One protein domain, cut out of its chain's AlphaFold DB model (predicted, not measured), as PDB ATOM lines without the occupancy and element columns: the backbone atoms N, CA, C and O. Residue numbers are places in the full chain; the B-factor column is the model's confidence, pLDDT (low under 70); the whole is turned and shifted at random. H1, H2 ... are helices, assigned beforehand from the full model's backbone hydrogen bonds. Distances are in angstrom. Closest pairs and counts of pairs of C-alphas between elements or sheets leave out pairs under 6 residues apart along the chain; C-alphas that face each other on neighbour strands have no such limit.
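AT A GLANCE: This is residues 167 to 215 of the 459 residues of an uncharacterized protein of Nelumbo nucifera (UniProt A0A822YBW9). Three separate helices stand at the corners of an open triangle, with loops joining them and no shared helical core. The longest helix, H1, makes one corner, and its residues 167 to 172 stick out; the much shorter H2 and H3 make the other two corners, and H3 points in nearly the same direction as H1. The printed part has 49 residues with three named helices, in the order H1, H2, H3, and no named strand; its class is all helix, though under half of the residues, 23 of 49, are in named elements. The whole is loose, with a radius of gyration of the C-alphas of 12.4 A and spans of 33 by 25 by 21 A.

IN THESE COORDINATES: H1 is residues 167 to 178 and measures 16.5 A from first to last C-alpha; C-alpha 167 is at (3.016, 8.882, -29.724). H2 is residues 187 to 191, 7.7 A long, and begins with C-alpha 187 at (-2.284, 36.032, -13.365). H3 is residues 208 to 213, 8.7 A long, and ends with C-alpha 213 at (7.749, 32.389, -16.597).

HOW THE PARTS SIT: H1 touches no helix, and its residues 167 to 172 stand free. H1 and H2 are apart, with no C-alpha of the one within 8 A of the other. By the same test H1 and H3 are apart, and so are H2 and H3. Every O i to N i+4 pair is within hydrogen-bond range in H1 and H3; in H2 it is 0 of 1, while 2 of 2 O i to N i+3 pairs are within range.

THE WHOLE: The C-alphas of Asp 167 and Arg 193, the two farthest apart, are 33.2 A from each other. The printed part has no cut. The link from H1 to H2 is short, with 8 residues; that from H2 to H3 is long, with 16, residues 192 to 207. The mean pLDDT of the printed part is 72.8, and residues 180 to 195 and 214 to 215 are under 70.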
ATOM      1  N   ASP A 167       4.298   9.346 -30.261       92.38
ATOM      2  CA  ASP A 167       3.016   8.882 -29.724       92.38
ATOM      3  C   ASP A 167       2.929   9.080 -28.203       92.38
ATOM      4  O   ASP A 167       1.953   9.646 -27.713       92.38
ATOM      5  N   GLU A 168       3.990   8.742 -27.463       91.44
ATOM      6  CA  GLU A 168       4.054   8.962 -26.010       91.44
ATOM      7  C   GLU A 168       4.030  10.460 -25.658       91.44
ATOM      8  O   GLU A 168       3.281  10.885 -24.776       91.44
ATOM      9  N   ASP A 169       4.798  11.283 -26.385       92.12
ATOM     10  CA  ASP A 169       4.793  12.739 -26.208       92.12
ATOM     11  C   ASP A 169       3.386  13.314 -26.409       92.12
ATOM     12  O   ASP A 169       2.908  14.113 -25.600       92.12
ATOM     13  N   LYS A 170       2.700  12.876 -27.471       91.69
ATOM     14  CA  LYS A 170       1.325  13.272 -27.775       91.69
ATOM     15  C   LYS A 170       0.376  12.877 -26.647       91.69
ATOM     16  O   LYS A 170      -0.403  13.718 -26.203       91.69
ATOM     17  N   GLU A 171       0.430  11.635 -26.173       91.31
ATOM     18  CA  GLU A 171      -0.420  11.175 -25.072       91.31
ATOM     19  C   GLU A 171      -0.190  11.969 -23.788       91.31
ATOM     20  O   GLU A 171      -1.152  12.362 -23.127       91.31
ATOM     21  N   ASN A 172       1.069  12.233 -23.436       89.19
ATOM     22  CA  ASN A 172       1.415  12.990 -22.238       89.19
ATOM     23  C   ASN A 172       0.915  14.432 -22.325       89.19
ATOM     24  O   ASN A 172       0.275  14.909 -21.390       89.19
ATOM     25  N   ILE A 173       1.121  15.105 -23.463       88.06
ATOM     26  CA  ILE A 173       0.618  16.468 -23.684       88.06
ATOM     27  C   ILE A 173      -0.915  16.493 -23.618       88.06
ATOM     28  O   ILE A 173      -1.487  17.372 -22.977       88.06
ATOM     29  N   VAL A 174      -1.601  15.515 -24.215       88.31
ATOM     30  CA  VAL A 174      -3.069  15.416 -24.140       88.31
ATOM     31  C   VAL A 174      -3.538  15.200 -22.696       88.31
ATOM     32  O   VAL A 174      -4.456  15.889 -22.253       88.31
ATOM     33  N   LYS A 175      -2.883  14.322 -21.924       86.00
ATOM     34  CA  LYS A 175      -3.174  14.124 -20.490       86.00
ATOM     35  C   LYS A 175      -2.980  15.420 -19.694       86.00
ATOM     36  O   LYS A 175      -3.840  15.764 -18.887       86.00
ATOM     37  N   MET A 176      -1.909  16.172 -19.957       82.38
ATOM     38  CA  MET A 176      -1.658  17.481 -19.334       82.38
ATOM     39  C   MET A 176      -2.755  18.506 -19.658       82.38
ATOM     40  O   MET A 176      -3.144  19.286 -18.793       82.38
ATOM     41  N   LEU A 177      -3.279  18.502 -20.887       80.69
ATOM     42  CA  LEU A 177      -4.340  19.424 -21.306       80.69
ATOM     43  C   LEU A 177      -5.704  19.087 -20.686       80.69
ATOM     44  O   LEU A 177      -6.473  20.005 -20.380       80.69
ATOM     45  N   ILE A 178      -5.994  17.797 -20.495       81.00
ATOM     46  CA  ILE A 178      -7.265  17.301 -19.946       81.00
ATOM     47  C   ILE A 178      -7.310  17.423 -18.418       81.00
ATOM     48  O   ILE A 178      -8.365  17.740 -17.865       81.00
ATOM     49  N   ASN A 179      -6.189  17.206 -17.729       70.81
ATOM     50  CA  ASN A 179      -6.151  17.254 -16.271       70.81
ATOM     51  C   ASN A 179      -6.491  18.665 -15.754       70.81
ATOM     52  O   ASN A 179      -5.915  19.673 -16.174       70.81
ATOM     53  N   ARG A 180      -7.464  18.740 -14.840       59.16
ATOM     54  CA  ARG A 180      -7.831  19.972 -14.133       59.16
ATOM     55  C   ARG A 180      -6.836  20.187 -12.994       59.16
ATOM     56  O   ARG A 180      -6.606  19.276 -12.208       59.16
ATOM     57  N   SER A 181      -6.221  21.366 -12.919       56.91
ATOM     58  CA  SER A 181      -5.555  21.787 -11.689       56.91
ATOM     59  C   SER A 181      -6.615  22.383 -10.772       56.91
ATOM     60  O   SER A 181      -7.223  23.393 -11.126       56.91
ATOM     61  N   ASP A 182      -6.842  21.749  -9.626       53.56
ATOM     62  CA  ASP A 182      -7.807  22.212  -8.623       53.56
ATOM     63  C   ASP A 182      -7.274  23.374  -7.764       53.56
ATOM     64  O   ASP A 182      -7.996  23.870  -6.904       53.56
ATOM     65  N   GLU A 183      -6.050  23.862  -8.007       54.31
ATOM     66  CA  GLU A 183      -5.442  24.911  -7.185       54.31
ATOM     67  C   GLU A 183      -4.800  26.052  -7.989       54.31
ATOM     68  O   GLU A 183      -4.080  25.852  -8.970       54.31
ATOM     69  N   ASP A 184      -5.111  27.241  -7.472       49.25
ATOM     70  CA  ASP A 184      -4.562  28.583  -7.621       49.25
ATOM     71  C   ASP A 184      -4.551  29.286  -8.990       49.25
ATOM     72  O   ASP A 184      -3.781  29.056  -9.922       49.25
ATOM     73  N   GLU A 185      -5.439  30.277  -9.028       50.47
ATOM     74  CA  GLU A 185      -5.716  31.266 -10.052       50.47
ATOM     75  C   GLU A 185      -4.519  32.221 -10.261       50.47
ATOM     76  O   GLU A 185      -4.473  33.327  -9.723       50.47
ATOM     77  N   ILE A 186      -3.525  31.819 -11.063       54.38
ATOM     78  CA  ILE A 186      -2.386  32.690 -11.411       54.38
ATOM     79  C   ILE A 186      -2.678  33.571 -12.646       54.38
ATOM     80  O   ILE A 186      -3.252  33.158 -13.657       54.38
ATOM     81  N   SER A 187      -2.211  34.817 -12.534       53.00
ATOM     82  CA  SER A 187      -2.284  36.032 -13.365       53.00
ATOM     83  C   SER A 187      -2.455  35.949 -14.891       53.00
ATOM     84  O   SER A 187      -2.967  36.913 -15.461       53.00
ATOM     85  N   ILE A 188      -2.084  34.866 -15.583       54.78
ATOM     86  CA  ILE A 188      -2.224  34.775 -17.055       54.78
ATOM     87  C   ILE A 188      -3.688  34.508 -17.455       54.78
ATOM     88  O   ILE A 188      -4.121  34.936 -18.522       54.78
ATOM     89  N   ASN A 189      -4.502  33.927 -16.562       54.75
ATOM     90  CA  ASN A 189      -5.954  33.809 -16.768       54.75
ATOM     91  C   ASN A 189      -6.646  35.176 -16.920       54.75
ATOM     92  O   ASN A 189      -7.649  35.282 -17.622       54.75
ATOM     93  N   LYS A 190      -6.081  36.257 -16.354       56.00
ATOM     94  CA  LYS A 190      -6.600  37.621 -16.571       56.00
ATOM     95  C   LYS A 190      -6.427  38.107 -18.018       56.00
ATOM     96  O   LYS A 190      -7.138  39.027 -18.410       56.00
ATOM     97  N   LEU A 191      -5.536  37.498 -18.808       55.19
ATOM     98  CA  LEU A 191      -5.384  37.768 -20.246       55.19
ATOM     99  C   LEU A 191      -6.389  36.971 -21.099       55.19
ATOM    100  O   LEU A 191      -6.678  37.364 -22.224       55.19
ATOM    101  N   LEU A 192      -6.998  35.914 -20.550       61.38
ATOM    102  CA  LEU A 192      -8.033  35.091 -21.193       61.38
ATOM    103  C   LEU A 192      -9.459  35.630 -20.975       61.38
ATOM    104  O   LEU A 192     -10.426  34.874 -20.982       61.38
ATOM    105  N   ARG A 193      -9.623  36.949 -20.820       59.84
ATOM    106  CA  ARG A 193     -10.930  37.599 -20.578       59.84
ATOM    107  C   ARG A 193     -11.977  37.367 -21.675       59.84
ATOM    108  O   ARG A 193     -13.159  37.563 -21.416       59.84
ATOM    109  N   CYS A 194     -11.548  36.950 -22.866       65.88
ATOM    110  CA  CYS A 194     -12.412  36.713 -24.024       65.88
ATOM    111  C   CYS A 194     -12.555  35.223 -24.394       65.88
ATOM    112  O   CYS A 194     -13.258  34.906 -25.350       65.88
ATOM    113  N   GLY A 195     -11.875  34.311 -23.689       66.56
ATOM    114  CA  GLY A 195     -11.960  32.870 -23.944       66.56
ATOM    115  C   GLY A 195     -13.141  32.233 -23.211       66.56
ATOM    116  O   GLY A 195     -13.473  32.633 -22.096       66.56
ATOM    117  N   ALA A 196     -13.768  31.214 -23.804       77.50
ATOM    118  CA  ALA A 196     -14.754  30.406 -23.089       77.50
ATOM    119  C   ALA A 196     -14.098  29.692 -21.893       77.50
ATOM    120  O   ALA A 196     -12.905  29.365 -21.928       77.50
ATOM    121  N   LYS A 197     -14.877  29.417 -20.840       70.94
ATOM    122  CA  LYS A 197     -14.421  28.608 -19.700       70.94
ATOM    123  C   LYS A 197     -13.829  27.288 -20.224       70.94
ATOM    124  O   LYS A 197     -14.406  26.691 -21.121       70.94
ATOM    125  N   GLU A 198     -12.693  26.866 -19.662       71.06
ATOM    126  CA  GLU A 198     -11.909  25.678 -20.074       71.06
ATOM    127  C   GLU A 198     -11.032  25.829 -21.329       71.06
ATOM    128  O   GLU A 198     -10.355  24.873 -21.712       71.06
ATOM    129  N   SER A 199     -10.947  27.025 -21.921       76.88
ATOM    130  CA  SER A 199      -9.950  27.313 -22.964       76.88
ATOM    131  C   SER A 199      -8.526  27.063 -22.451       76.88
ATOM    132  O   SER A 199      -8.189  27.419 -21.320       76.88
ATOM    133  N   LYS A 200      -7.674  26.467 -23.291       75.88
ATOM    134  CA  LYS A 200      -6.276  26.141 -22.965       75.88
ATOM    135  C   LYS A 200      -5.334  26.903 -23.895       75.88
ATOM    136  O   LYS A 200      -5.607  27.021 -25.086       75.88
ATOM    137  N   ILE A 201      -4.209  27.378 -23.362       77.75
ATOM    138  CA  ILE A 201      -3.106  27.942 -24.149       77.75
ATOM    139  C   ILE A 201      -1.942  26.953 -24.108       77.75
ATOM    140  O   ILE A 201      -1.540  26.515 -23.033       77.75
ATOM    141  N   VAL A 202      -1.379  26.642 -25.275       82.75
ATOM    142  CA  VAL A 202      -0.120  25.900 -25.394       82.75
ATOM    143  C   VAL A 202       0.972  26.873 -25.807       82.75
ATOM    144  O   VAL A 202       0.867  27.520 -26.847       82.75
ATOM    145  N   VAL A 203       2.026  26.963 -24.999       81.88
ATOM    146  CA  VAL A 203       3.209  27.778 -25.296       81.88
ATOM    147  C   VAL A 203       4.369  26.848 -25.627       81.88
ATOM    148  O   VAL A 203       4.741  26.002 -24.817       81.88
ATOM    149  N   THR A 204       4.962  27.011 -26.809       87.38
ATOM    150  CA  THR A 204       6.194  26.318 -27.202       87.38
ATOM    151  C   THR A 204       7.366  27.294 -27.140       87.38
ATOM    152  O   THR A 204       7.272  28.441 -27.568       87.38
ATOM    153  N   THR A 205       8.489  26.870 -26.560       82.75
ATOM    154  CA  THR A 205       9.682  27.716 -26.440       82.75
ATOM    155  C   THR A 205      10.946  26.872 -26.382       82.75
ATOM    156  O   THR A 205      10.943  25.767 -25.845       82.75
ATOM    157  N   ARG A 206      12.047  27.406 -26.923       80.75
ATOM    158  CA  ARG A 206      13.394  26.832 -26.756       80.75
ATOM    159  C   ARG A 206      14.071  27.294 -25.459       80.75
ATOM    160  O   ARG A 206      15.116  26.770 -25.099       80.75
ATOM    161  N   SER A 207      13.511  28.295 -24.773       79.06
ATOM    162  CA  SER A 207      14.080  28.871 -23.553       79.06
ATOM    163  C   SER A 207      13.388  28.315 -22.318       79.06
ATOM    164  O   SER A 207      12.220  28.618 -22.069       79.06
ATOM    165  N   TYR A 208      14.137  27.578 -21.497       78.12
ATOM    166  CA  TYR A 208      13.644  27.087 -20.208       78.12
ATOM    167  C   TYR A 208      13.146  28.231 -19.311       78.12
ATOM    168  O   TYR A 208      12.102  28.111 -18.683       78.12
ATOM    169  N   LYS A 209      13.832  29.386 -19.330       80.75
ATOM    170  CA  LYS A 209      13.430  30.582 -18.568       80.75
ATOM    171  C   LYS A 209      12.052  31.096 -18.987       80.75
ATOM    172  O   LYS A 209      11.249  31.447 -18.136       80.75
ATOM    173  N   VAL A 210      11.771  31.131 -20.294       79.75
ATOM    174  CA  VAL A 210      10.447  31.533 -20.803       79.75
ATOM    175  C   VAL A 210       9.391  30.501 -20.411       79.75
ATOM    176  O   VAL A 210       8.289  30.883 -20.038       79.75
ATOM    177  N   GLY A 211       9.737  29.210 -20.451       75.56
ATOM    178  CA  GLY A 211       8.854  28.134 -19.999       75.56
ATOM    179  C   GLY A 211       8.485  28.255 -18.519       75.56
ATOM    180  O   GLY A 211       7.322  28.080 -18.173       75.56
ATOM    181  N   ASP A 212       9.446  28.620 -17.666       72.81
ATOM    182  CA  ASP A 212       9.213  28.826 -16.234       72.81
ATOM    183  C   ASP A 212       8.385  30.091 -15.947       72.81
ATOM    184  O   ASP A 212       7.489  30.060 -15.113       72.81
ATOM    185  N   ILE A 213       8.590  31.179 -16.702       73.56
ATOM    186  CA  ILE A 213       7.749  32.389 -16.597       73.56
ATOM    187  C   ILE A 213       6.306  32.103 -17.039       73.56
ATOM    188  O   ILE A 213       5.356  32.585 -16.424       73.56
ATOM    189  N   ALA A 214       6.126  31.322 -18.107       68.31
ATOM    190  CA  ALA A 214       4.808  30.952 -18.623       68.31
ATOM    191  C   ALA A 214       4.077  29.915 -17.745       68.31
ATOM    192  O   ALA A 214       2.907  29.610 -18.000       68.31
ATOM    193  N   ARG A 215       4.748  29.371 -16.720       64.31
ATOM    194  CA  ARG A 215       4.260  28.313 -15.833       64.31
ATOM    195  C   ARG A 215       3.128  28.836 -14.946       64.31
ATOM    196  O   ARG A 215       3.331  29.268 -13.820       64.31
TER     197      ARG A 215